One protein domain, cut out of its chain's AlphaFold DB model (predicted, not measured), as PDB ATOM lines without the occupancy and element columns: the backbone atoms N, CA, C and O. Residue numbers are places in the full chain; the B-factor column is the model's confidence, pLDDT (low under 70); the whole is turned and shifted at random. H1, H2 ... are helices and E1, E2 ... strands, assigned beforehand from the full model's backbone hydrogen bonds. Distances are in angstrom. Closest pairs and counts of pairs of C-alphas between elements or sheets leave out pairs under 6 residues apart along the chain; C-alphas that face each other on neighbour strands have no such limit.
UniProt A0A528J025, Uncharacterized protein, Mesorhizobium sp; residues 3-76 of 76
ATOM      1  N   PHE A   3     125.737 153.974 158.266       94.69
ATOM      2  CA  PHE A   3     126.747 152.981 158.611       94.69
ATOM      3  C   PHE A   3     127.687 153.583 159.652       94.69
ATOM      4  O   PHE A   3     128.023 154.767 159.570       94.69
ATOM      5  N   HIS A   4     128.070 152.787 160.642       95.31
ATOM      6  CA  HIS A   4     128.946 153.215 161.722       95.31
ATOM      7  C   HIS A   4     130.221 152.393 161.674       95.31
ATOM      8  O   HIS A   4     130.160 151.167 161.689       95.31
ATOM      9  N   ASP A   5     131.350 153.084 161.669       95.50
ATOM     10  CA  ASP A   5     132.666 152.469 161.698       95.50
ATOM     11  C   ASP A   5     133.542 153.124 162.767       95.50
ATOM     12  O   ASP A   5     133.184 154.157 163.344       95.50
ATOM     13  N   HIS A   6     134.685 152.520 163.061       94.38
ATOM     14  CA  HIS A   6     135.635 153.045 164.024       94.38
ATOM     15  C   HIS A   6     137.078 152.851 163.562       94.38
ATOM     16  O   HIS A   6     137.479 151.790 163.099       94.38
ATOM     17  N   ILE A   7     137.891 153.885 163.765       94.00
ATOM     18  CA  ILE A   7     139.333 153.845 163.543       94.00
ATOM     19  C   ILE A   7     140.030 153.846 164.897       94.00
ATOM     20  O   ILE A   7     139.914 154.803 165.667       94.00
ATOM     21  N   THR A   8     140.814 152.805 165.165       92.19
ATOM     22  CA  THR A   8     141.764 152.814 166.279       92.19
ATOM     23  C   THR A   8     142.979 153.653 165.900       92.19
ATOM     24  O   THR A   8     143.733 153.335 164.981       92.19
ATOM     25  N   VAL A   9     143.174 154.747 166.623       89.56
ATOM     26  CA  VAL A   9     144.313 155.638 166.476       89.56
ATOM     27  C   VAL A   9     145.506 155.055 167.230       89.56
ATOM     28  O   VAL A   9     145.417 154.817 168.437       89.56
ATOM     29  N   PRO A  10     146.656 154.858 166.566       85.50
ATOM     30  CA  PRO A  10     147.850 154.388 167.248       85.50
ATOM     31  C   PRO A  10     148.274 155.373 168.340       85.50
ATOM     32  O   PRO A  10     148.095 156.590 168.221       85.50
ATOM     33  N   LYS A  11     148.886 154.840 169.404       83.56
ATOM     34  CA  LYS A  11     149.450 155.671 170.472       83.56
ATOM     35  C   LYS A  11     150.420 156.707 169.882       83.56
ATOM     36  O   LYS A  11     151.220 156.345 169.015       83.56
ATOM     37  N   PRO A  12     150.377 157.963 170.363       82.06
ATOM     38  CA  PRO A  12     151.297 158.998 169.913       82.06
ATOM     39  C   PRO A  12     152.746 158.562 170.110       82.06
ATOM     40  O   PRO A  12     153.094 157.938 171.120       82.06
ATOM     41  N   LYS A  13     153.607 158.911 169.153       80.88
ATOM     42  CA  LYS A  13     155.050 158.718 169.314       80.88
ATOM     43  C   LYS A  13     155.579 159.665 170.390       80.88
ATOM     44  O   LYS A  13     154.967 160.680 170.721       80.88
ATOM     45  N   LYS A  14     156.748 159.345 170.952       77.50
ATOM     46  CA  LYS A  14     157.400 160.189 171.964       77.50
ATOM     47  C   LYS A  14     157.598 161.609 171.406       77.50
ATOM     48  O   LYS A  14     158.370 161.785 170.470       77.50
ATOM     49  N   GLY A  15     156.920 162.589 172.005       78.00
ATOM     50  CA  GLY A  15     156.937 163.994 171.577       78.00
ATOM     51  C   GLY A  15     155.666 164.470 170.863       78.00
ATOM     52  O   GLY A  15     155.510 165.671 170.673       78.00
ATOM     53  N   GLU A  16     154.735 163.575 170.521       78.38
ATOM     54  CA  GLU A  16     153.427 163.938 169.969       78.38
ATOM     55  C   GLU A  16     152.382 164.074 171.085       78.38
ATOM     56  O   GLU A  16     152.281 163.226 171.973       78.38
ATOM     57  N   ALA A  17     151.570 165.132 171.028       75.19
ATOM     58  CA  ALA A  17     150.492 165.351 171.996       75.19
ATOM     59  C   ALA A  17     149.294 164.405 171.784       75.19
ATOM     60  O   ALA A  17     148.552 164.125 172.723       75.19
ATOM     61  N   ARG A  18     149.085 163.926 170.550       80.31
ATOM     62  CA  ARG A  18     147.954 163.081 170.145       80.31
ATOM     63  C   ARG A  18     148.366 162.127 169.026       80.31
ATOM     64  O   ARG A  18     149.208 162.476 168.205       80.31
ATOM     65  N   GLY A  19     147.784 160.926 169.013       83.75
ATOM     66  CA  GLY A  19     147.974 159.971 167.919       83.75
ATOM     67  C   GLY A  19     147.385 160.508 166.614       83.75
ATOM     68  O   GLY A  19     146.403 161.254 166.640       83.75
ATOM     69  N   THR A  20     147.956 160.125 165.479       89.12
ATOM     70  CA  THR A  20     147.524 160.616 164.161       89.12
ATOM     71  C   THR A  20     146.695 159.553 163.453       89.12
ATOM     72  O   THR A  20     147.127 158.406 163.334       89.12
ATOM     73  N   VAL A  21     145.509 159.931 162.975       91.50
ATOM     74  CA  VAL A  21     144.725 159.102 162.053       91.50
ATOM     75  C   VAL A  21     145.435 159.107 160.704       91.50
ATOM     76  O   VAL A  21     145.652 160.170 160.122       91.50
ATOM     77  N   THR A  22     145.837 157.934 160.224       92.06
ATOM     78  CA  THR A  22     146.537 157.800 158.944       92.06
ATOM     79  C   THR A  22     145.545 157.766 157.786       92.06
ATOM     80  O   THR A  22     144.420 157.299 157.939       92.06
ATOM     81  N   ILE A  23     145.986 158.204 156.603       93.25
ATOM     82  CA  ILE A  23     145.183 158.107 155.373       93.25
ATOM     83  C   ILE A  23     144.782 156.650 155.116       93.25
ATOM     84  O   ILE A  23     143.616 156.390 154.865       93.25
ATOM     85  N   ALA A  24     145.696 155.694 155.306       93.19
ATOM     86  CA  ALA A  24     145.411 154.270 155.117       93.19
ATOM     87  C   ALA A  24     144.280 153.744 156.025       93.19
ATOM     88  O   ALA A  24     143.463 152.935 155.596       93.19
ATOM     89  N   ALA A  25     144.204 154.213 157.277       93.12
ATOM     90  CA  ALA A  25     143.110 153.838 158.174       93.12
ATOM     91  C   ALA A  25     141.766 154.416 157.702       93.12
ATOM     92  O   ALA A  25     140.731 153.763 157.801       93.12
ATOM     93  N   VAL A  26     141.791 155.630 157.151       94.56
ATOM     94  CA  VAL A  26     140.609 156.270 156.569       94.56
ATOM     95  C   VAL A  26     140.181 155.589 155.270       94.56
ATOM     96  O   VAL A  26     138.990 155.384 155.069       94.56
ATOM     97  N   GLU A  27     141.122 155.203 154.408       95.44
ATOM     98  CA  GLU A  27     140.844 154.447 153.181       95.44
ATOM     99  C   GLU A  27     140.154 153.119 153.492       95.44
ATOM    100  O   GLU A  27     139.154 152.797 152.857       95.44
ATOM    101  N   ALA A  28     140.629 152.386 154.504       95.31
ATOM    102  CA  ALA A  28     139.992 151.148 154.946       95.31
ATOM    103  C   ALA A  28     138.548 151.379 155.433       95.31
ATOM    104  O   ALA A  28     137.642 150.623 155.079       95.31
ATOM    105  N   SER A  29     138.318 152.456 156.189       94.94
ATOM    106  CA  SER A  29     136.981 152.817 156.671       94.94
ATOM    107  C   SER A  29     136.035 153.217 155.532       94.94
ATOM    108  O   SER A  29     134.900 152.746 155.455       94.94
ATOM    109  N   LEU A  30     136.518 154.024 154.582       94.25
ATOM    110  CA  LEU A  30     135.759 154.412 153.390       94.25
ATOM    111  C   LEU A  30     135.450 153.217 152.484       94.25
ATOM    112  O   LEU A  30     134.358 153.166 151.925       94.25
ATOM    113  N   ALA A  31     136.376 152.264 152.348       94.94
ATOM    114  CA  ALA A  31     136.147 151.034 151.596       94.94
ATOM    115  C   ALA A  31     135.052 150.180 152.250       94.94
ATOM    116  O   ALA A  31     134.119 149.773 151.566       94.94
ATOM    117  N   THR A  32     135.103 150.012 153.574       95.12
ATOM    118  CA  THR A  32     134.068 149.287 154.333       95.12
ATOM    119  C   THR A  32     132.705 149.967 154.182       95.12
ATOM    120  O   THR A  32     131.696 149.316 153.926       95.12
ATOM    121  N   ALA A  33     132.661 151.302 154.258       93.19
ATOM    122  CA  ALA A  33     131.437 152.046 153.991       93.19
ATOM    123  C   ALA A  33     130.951 151.835 152.545       93.19
ATOM    124  O   ALA A  33     129.765 151.611 152.331       93.19
ATOM    125  N   ALA A  34     131.841 151.860 151.551       93.44
ATOM    126  CA  ALA A  34     131.465 151.630 150.159       93.44
ATOM    127  C   ALA A  34     130.841 150.243 149.937       93.44
ATOM    128  O   ALA A  34     129.866 150.140 149.199       93.44
ATOM    129  N   GLU A  35     131.337 149.199 150.605       94.56
ATOM    130  CA  GLU A  35     130.736 147.860 150.550       94.56
ATOM    131  C   GLU A  35     129.308 147.844 151.123       94.56
ATOM    132  O   GLU A  35     128.408 147.254 150.527       94.56
ATOM    133  N   GLU A  36     129.073 148.556 152.226       94.00
ATOM    134  CA  GLU A  36     127.764 148.633 152.891       94.00
ATOM    135  C   GLU A  36     126.740 149.486 152.130       94.00
ATOM    136  O   GLU A  36     125.542 149.194 152.127       94.00
ATOM    137  N   PHE A  37     127.188 150.561 151.474       92.19
ATOM    138  CA  PHE A  37     126.320 151.396 150.642       92.19
ATOM    139  C   PHE A  37     126.150 150.851 149.218       92.19
ATOM    140  O   PHE A  37     125.189 151.235 148.544       92.19
ATOM    141  N   GLY A  38     127.024 149.950 148.764       90.88
ATOM    142  CA  GLY A  38     127.028 149.434 147.399       90.88
ATOM    143  C   GLY A  38     127.113 150.569 146.376       90.88
ATOM    144  O   GLY A  38     127.968 151.446 146.466       90.88
ATOM    145  N   ASP A  39     126.175 150.595 145.430       88.56
ATOM    146  CA  ASP A  39     126.104 151.632 144.390       88.56
ATOM    147  C   ASP A  39     125.475 152.955 144.874       88.56
ATOM    148  O   ASP A  39     125.347 153.915 144.106       88.56
ATOM    149  N   HIS A  40     125.029 153.032 146.133       89.06
ATOM    150  CA  HIS A  40     124.415 154.247 146.654       89.06
ATOM    151  C   HIS A  40     125.469 155.304 147.009       89.06
ATOM    152  O   HIS A  40     126.461 154.997 147.673       89.06
ATOM    153  N   PRO A  41     125.238 156.587 146.667       90.25
ATOM    154  CA  PRO A  41     126.113 157.656 147.120       90.25
ATOM    155  C   PRO A  41     126.074 157.750 148.647       90.25
ATOM    156  O   PRO A  41     125.005 157.692 149.262       90.25
ATOM    157  N   PHE A  42     127.239 157.940 149.256       94.50
ATOM    158  CA  PHE A  42     127.387 158.108 150.696       94.50
ATOM    159  C   PHE A  42     128.463 159.145 151.019       94.50
ATOM    160  O   PHE A  42     129.296 159.499 150.186       94.50
ATOM    161  N   GLY A  43     128.444 159.636 152.253       94.88
ATOM    162  CA  GLY A  43     129.471 160.523 152.781       94.88
ATOM    163  C   GLY A  43     129.463 160.542 154.303       94.88
ATOM    164  O   GLY A  43     128.618 159.911 154.943       94.88
ATOM    165  N   LEU A  44     130.389 161.292 154.893       95.75
ATOM    166  CA  LEU A  44     130.506 161.437 156.339       95.75
ATOM    167  C   LEU A  44     129.390 162.336 156.890       95.75
ATOM    168  O   LEU A  44     129.221 163.475 156.459       95.75
ATOM    169  N   LEU A  45     128.639 161.839 157.868       95.44
ATOM    170  CA  LEU A  45     127.659 162.613 158.634       95.44
ATOM    171  C   LEU A  45     128.255 163.164 159.927       95.44
ATOM    172  O   LEU A  45     127.953 164.289 160.317       95.44
ATOM    173  N   ARG A  46     129.063 162.354 160.616       94.50
ATOM    174  CA  ARG A  46     129.633 162.701 161.918       94.50
ATOM    175  C   ARG A  46     130.932 161.945 162.152       94.50
ATOM    176  O   ARG A  46     131.025 160.771 161.803       94.50
ATOM    177  N   ALA A  47     131.880 162.605 162.803       94.44
ATOM    178  CA  ALA A  47     133.054 161.978 163.385       94.44
ATOM    179  C   ALA A  47     133.164 162.377 164.858       94.44
ATOM    180  O   ALA A  47     132.974 163.543 165.205       94.44
ATOM    181  N   GLU A  48     133.457 161.415 165.721       94.00
ATOM    182  CA  GLU A  48     133.663 161.636 167.148       94.00
ATOM    183  C   GLU A  48     134.962 160.983 167.578       94.00
ATOM    184  O   GLU A  48     135.204 159.817 167.284       94.00
ATOM    185  N   ARG A  49     135.794 161.723 168.305       90.81
ATOM    186  CA  ARG A  49     137.062 161.211 168.805       90.81
ATOM    187  C   ARG A  49     137.009 161.043 170.315       90.81
ATOM    188  O   ARG A  49     136.778 162.011 171.035       90.81
ATOM    189  N   SER A  50     137.278 159.829 170.779       89.81
ATOM    190  CA  SER A  50     137.351 159.469 172.192       89.81
ATOM    191  C   SER A  50     138.637 158.690 172.453       89.81
ATOM    192  O   SER A  50     138.777 157.542 172.038       89.81
ATOM    193  N   GLY A  51     139.603 159.334 173.113       84.94
ATOM    194  CA  GLY A  51     140.897 158.727 173.423       84.94
ATOM    195  C   GLY A  51     141.654 158.270 172.172       84.94
ATOM    196  O   GLY A  51     142.085 159.089 171.354       84.94
ATOM    197  N   ASP A  52     141.829 156.957 172.057       89.56
ATOM    198  CA  ASP A  52     142.496 156.260 170.956       89.56
ATOM    199  C   ASP A  52     141.525 155.749 169.885       89.56
ATOM    200  O   ASP A  52     141.935 155.011 169.002       89.56
ATOM    201  N   THR A  53     140.251 156.134 169.926       91.31
ATOM    202  CA  THR A  53     139.247 155.685 168.957       91.31
ATOM    203  C   THR A  53     138.556 156.874 168.302       91.31
ATOM    204  O   THR A  53     138.211 157.861 168.957       91.31
ATOM    205  N   VAL A  54     138.351 156.789 166.989       94.44
ATOM    206  CA  VAL A  54     137.533 157.725 166.215       94.44
ATOM    207  C   VAL A  54     136.340 156.971 165.651       94.44
ATOM    208  O   VAL A  54     136.513 156.102 164.806       94.44
ATOM    209  N   THR A  55     135.139 157.316 166.099       95.31
ATOM    210  CA  THR A  55     133.882 156.780 165.577       95.31
ATOM    211  C   THR A  55     133.434 157.613 164.385       95.31
ATOM    212  O   THR A  55     133.324 158.837 164.476       95.31
ATOM    213  N   LEU A  56     133.141 156.951 163.273       95.88
ATOM    214  CA  LEU A  56     132.704 157.548 162.017       95.88
ATOM    215  C   LEU A  56     131.273 157.112 161.734       95.88
ATOM    216  O   LEU A  56     130.919 155.945 161.865       95.88
ATOM    217  N   THR A  57     130.425 158.062 161.361       96.44
ATOM    218  CA  THR A  57     129.059 157.789 160.917       96.44
ATOM    219  C   THR A  57     128.914 158.253 159.483       96.44
ATOM    220  O   THR A  57     129.026 159.446 159.200       96.44
ATOM    221  N   TYR A  58     128.621 157.314 158.596       96.38
ATOM    222  CA  TYR A  58     128.382 157.533 157.179       96.38
ATOM    223  C   TYR A  58     126.889 157.475 156.860       96.38
ATOM    224  O   TYR A  58     126.108 156.800 157.534       96.38
ATOM    225  N   GLY A  59     126.471 158.179 155.813       95.62
ATOM    226  CA  GLY A  59     125.099 158.131 155.323       95.62
ATOM    227  C   GLY A  59     124.920 158.785 153.962       95.62
ATOM    228  O   GLY A  59     125.783 159.509 153.474       95.62
ATOM    229  N   VAL A  60     123.742 158.572 153.376       91.81
ATOM    230  CA  VAL A  60     123.401 158.973 151.994       91.81
ATOM    231  C   VAL A  60     123.428 160.495 151.768       91.81
ATOM    232  O   VAL A  60     123.541 160.970 150.645       91.81
ATOM    233  N   LYS A  61     123.321 161.286 152.842       89.75
ATOM    234  CA  LYS A  61     123.360 162.761 152.814       89.75
ATOM    235  C   LYS A  61     124.616 163.338 153.473       89.75
ATOM    236  O   LYS A  61     124.625 164.507 153.849       89.75
ATOM    237  N   GLY A  62     125.629 162.505 153.694       89.44
ATOM    238  CA  GLY A  62     126.880 162.947 154.288       89.44
ATOM    239  C   GLY A  62     127.744 163.731 153.310       89.44
ATOM    240  O   GLY A  62     127.518 163.740 152.100       89.44
ATOM    241  N   ARG A  63     128.762 164.392 153.850       93.12
ATOM    242  CA  ARG A  63     129.764 165.099 153.064       93.12
ATOM    243  C   ARG A  63     130.697 164.087 152.412       93.12
ATOM    244  O   ARG A  63     131.332 163.291 153.101       93.12
ATOM    245  N   VAL A  64     130.771 164.119 151.087       92.25
ATOM    246  CA  VAL A  64     131.721 163.300 150.330       92.25
ATOM    247  C   VAL A  64     133.113 163.888 150.545       92.25
ATOM    248  O   VAL A  64     133.355 165.050 150.218       92.25
ATOM    249  N   LEU A  65     133.996 163.100 151.145       90.00
ATOM    250  CA  LEU A  65     135.383 163.455 151.417       90.00
ATOM    251  C   LEU A  65     136.264 162.334 150.877       90.00
ATOM    252  O   LEU A  65     135.956 161.160 151.080       90.00
ATOM    253  N   ASP A  66     137.356 162.698 150.210       91.75
ATOM    254  CA  ASP A  66     138.424 161.741 149.948       91.75
ATOM    255  C   ASP A  66     139.180 161.412 151.248       91.75
ATOM    256  O   ASP A  66     139.034 162.083 152.279       91.75
ATOM    257  N   ALA A  67     139.991 160.355 151.211       92.00
ATOM    258  CA  ALA A  67     140.689 159.881 152.397       92.00
ATOM    259  C   ALA A  67     141.673 160.911 152.979       92.00
ATOM    260  O   ALA A  67     141.868 160.948 154.194       92.00
ATOM    261  N   ALA A  68     142.272 161.769 152.145       92.06
ATOM    262  CA  ALA A  68     143.216 162.785 152.595       92.06
ATOM    263  C   ALA A  68     142.500 163.940 153.310       92.06
ATOM    264  O   ALA A  68     142.918 164.349 154.393       92.06
ATOM    265  N   ALA A  69     141.396 164.427 152.741       92.81
ATOM    266  CA  ALA A  69     140.552 165.453 153.337       92.81
ATOM    267  C   ALA A  69     139.939 164.966 154.655       92.81
ATOM    268  O   ALA A  69     139.984 165.676 155.657       92.81
ATOM    269  N   LEU A  70     139.436 163.728 154.684       93.44
ATOM    270  CA  LEU A  70     138.890 163.138 155.900       93.44
ATOM    271  C   LEU A  70     139.982 162.940 156.963       93.44
ATOM    272  O   LEU A  70     139.802 163.361 158.101       93.44
ATOM    273  N   ALA A  71     141.154 162.403 156.612       92.88
ATOM    274  CA  ALA A  71     142.268 162.299 157.556       92.88
ATOM    275  C   ALA A  71     142.703 163.670 158.103       92.88
ATOM    276  O   ALA A  71     143.024 163.783 159.287       92.88
ATOM    277  N   TYR A  72     142.703 164.719 157.276       92.00
ATOM    278  CA  TYR A  72     142.988 166.077 157.732       92.00
ATOM    279  C   TYR A  72     141.946 166.555 158.753       92.00
ATOM    280  O   TYR A  72     142.326 167.029 159.823       92.00
ATOM    281  N   GLU A  73     140.652 166.378 158.476       91.25
ATOM    282  CA  GLU A  73     139.577 166.777 159.395       91.25
ATOM    283  C   GLU A  73     139.620 166.017 160.728       91.25
ATOM    284  O   GLU A  73     139.422 166.614 161.777       91.25
ATOM    285  N   LEU A  74     139.950 164.722 160.729       91.38
ATOM    286  CA  LEU A  74     140.005 163.918 161.961       91.38
ATOM    287  C   LEU A  74     141.197 164.244 162.875       91.38
ATOM    288  O   LEU A  74     141.227 163.835 164.044       91.38
ATOM    289  N   ASN A  75     142.205 164.930 162.339       90.31
ATOM    290  CA  ASN A  75     143.422 165.287 163.061       90.31
ATOM    291  C   ASN A  75     143.467 166.757 163.505       90.31
ATOM    292  O   ASN A  75     144.314 167.087 164.344       90.31
ATOM    293  N   ASN A  76     142.590 167.619 162.980       87.06
ATOM    294  CA  ASN A  76     142.528 169.040 163.332       87.06
ATOM    295  C   ASN A  76     141.427 169.302 164.352       87.06
ATOM    296  O   ASN A  76     141.822 169.648 165.493       87.06
TER     297      ASN A  76
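This is residues 3 to 76 of the 76 residues of an uncharacterized protein of Mesorhizobium sp (UniProt A0A528J025). A small twisted sheet of three strands has two helices over one face and the other face bare; the longer helix, H1, slants over E3 and E1, and the short H2 covers part of E2. The loop around residues 13 to 15 reaches far out past one end and makes much of the length of 43 by 19 by 18 A. The printed part has 74 residues, with E1, H1, E2, E3 and H2 in chain order; the class is mixed, helices and strands. The antiparallel sheet has the order E1, E3, E2, and the whole is compact, with a radius of gyration of the C-alphas of 12.3 A.

Inner strand E3, residues 53 to 59, is antiparallel to edge strand E1, residues 3 to 8, at 158 degrees, with N 5 and O 56 within hydrogen-bond range at 2.9 A. E3 forms a hairpin with the other edge strand, E2, residues 43 to 50, at 161 degrees, with N 55 and O 48 at 2.8 A. The sheet is only just strongly twisted, its C-alphas up to 4.5 A off the best plane. H1, residues 23 to 37, is on the sheet at a height of 8.1 A, over E3 and only just over E1, with 3 C-alphas falling on E1; its closest C-alphas to E1 are those of Ala 25 and Ile 7, 6.6 A. H2, residues 67 to 75, is on the same face at a height of 10.3 A, over E2; the closest C-alphas are those of Leu 74 and Ala 47, 7.4 A. H1 and H2 touch, closest at the C-alphas of Glu 27 and Ala 67, 5.5 A, at a steep tilt of 66 degrees, opposite ways. E1, H1 and E2 make a split strand-helix-strand unit, two strands running the same way with E3 between them, and its crossover is right-handed. In H1 and H2 every O i to N i+4 pair is within hydrogen-bond range.

E1 begins at C-alpha 3 (126.747, 152.981, 158.611), and H2 ends at C-alpha 75 (143.422, 165.287, 163.061). From first to last C-alpha, E1 measures 16.9 A, H1 20.6 A, E2 21.0 A, E3 19.8 A and H2 12.3 A.

The C-alphas farthest apart are those of Gly 15 and Asp 39, 42.9 A. The link from E1 to H1 is long, with 14 residues. The printed part has no cut, and no printed residue is under 70 in pLDDT.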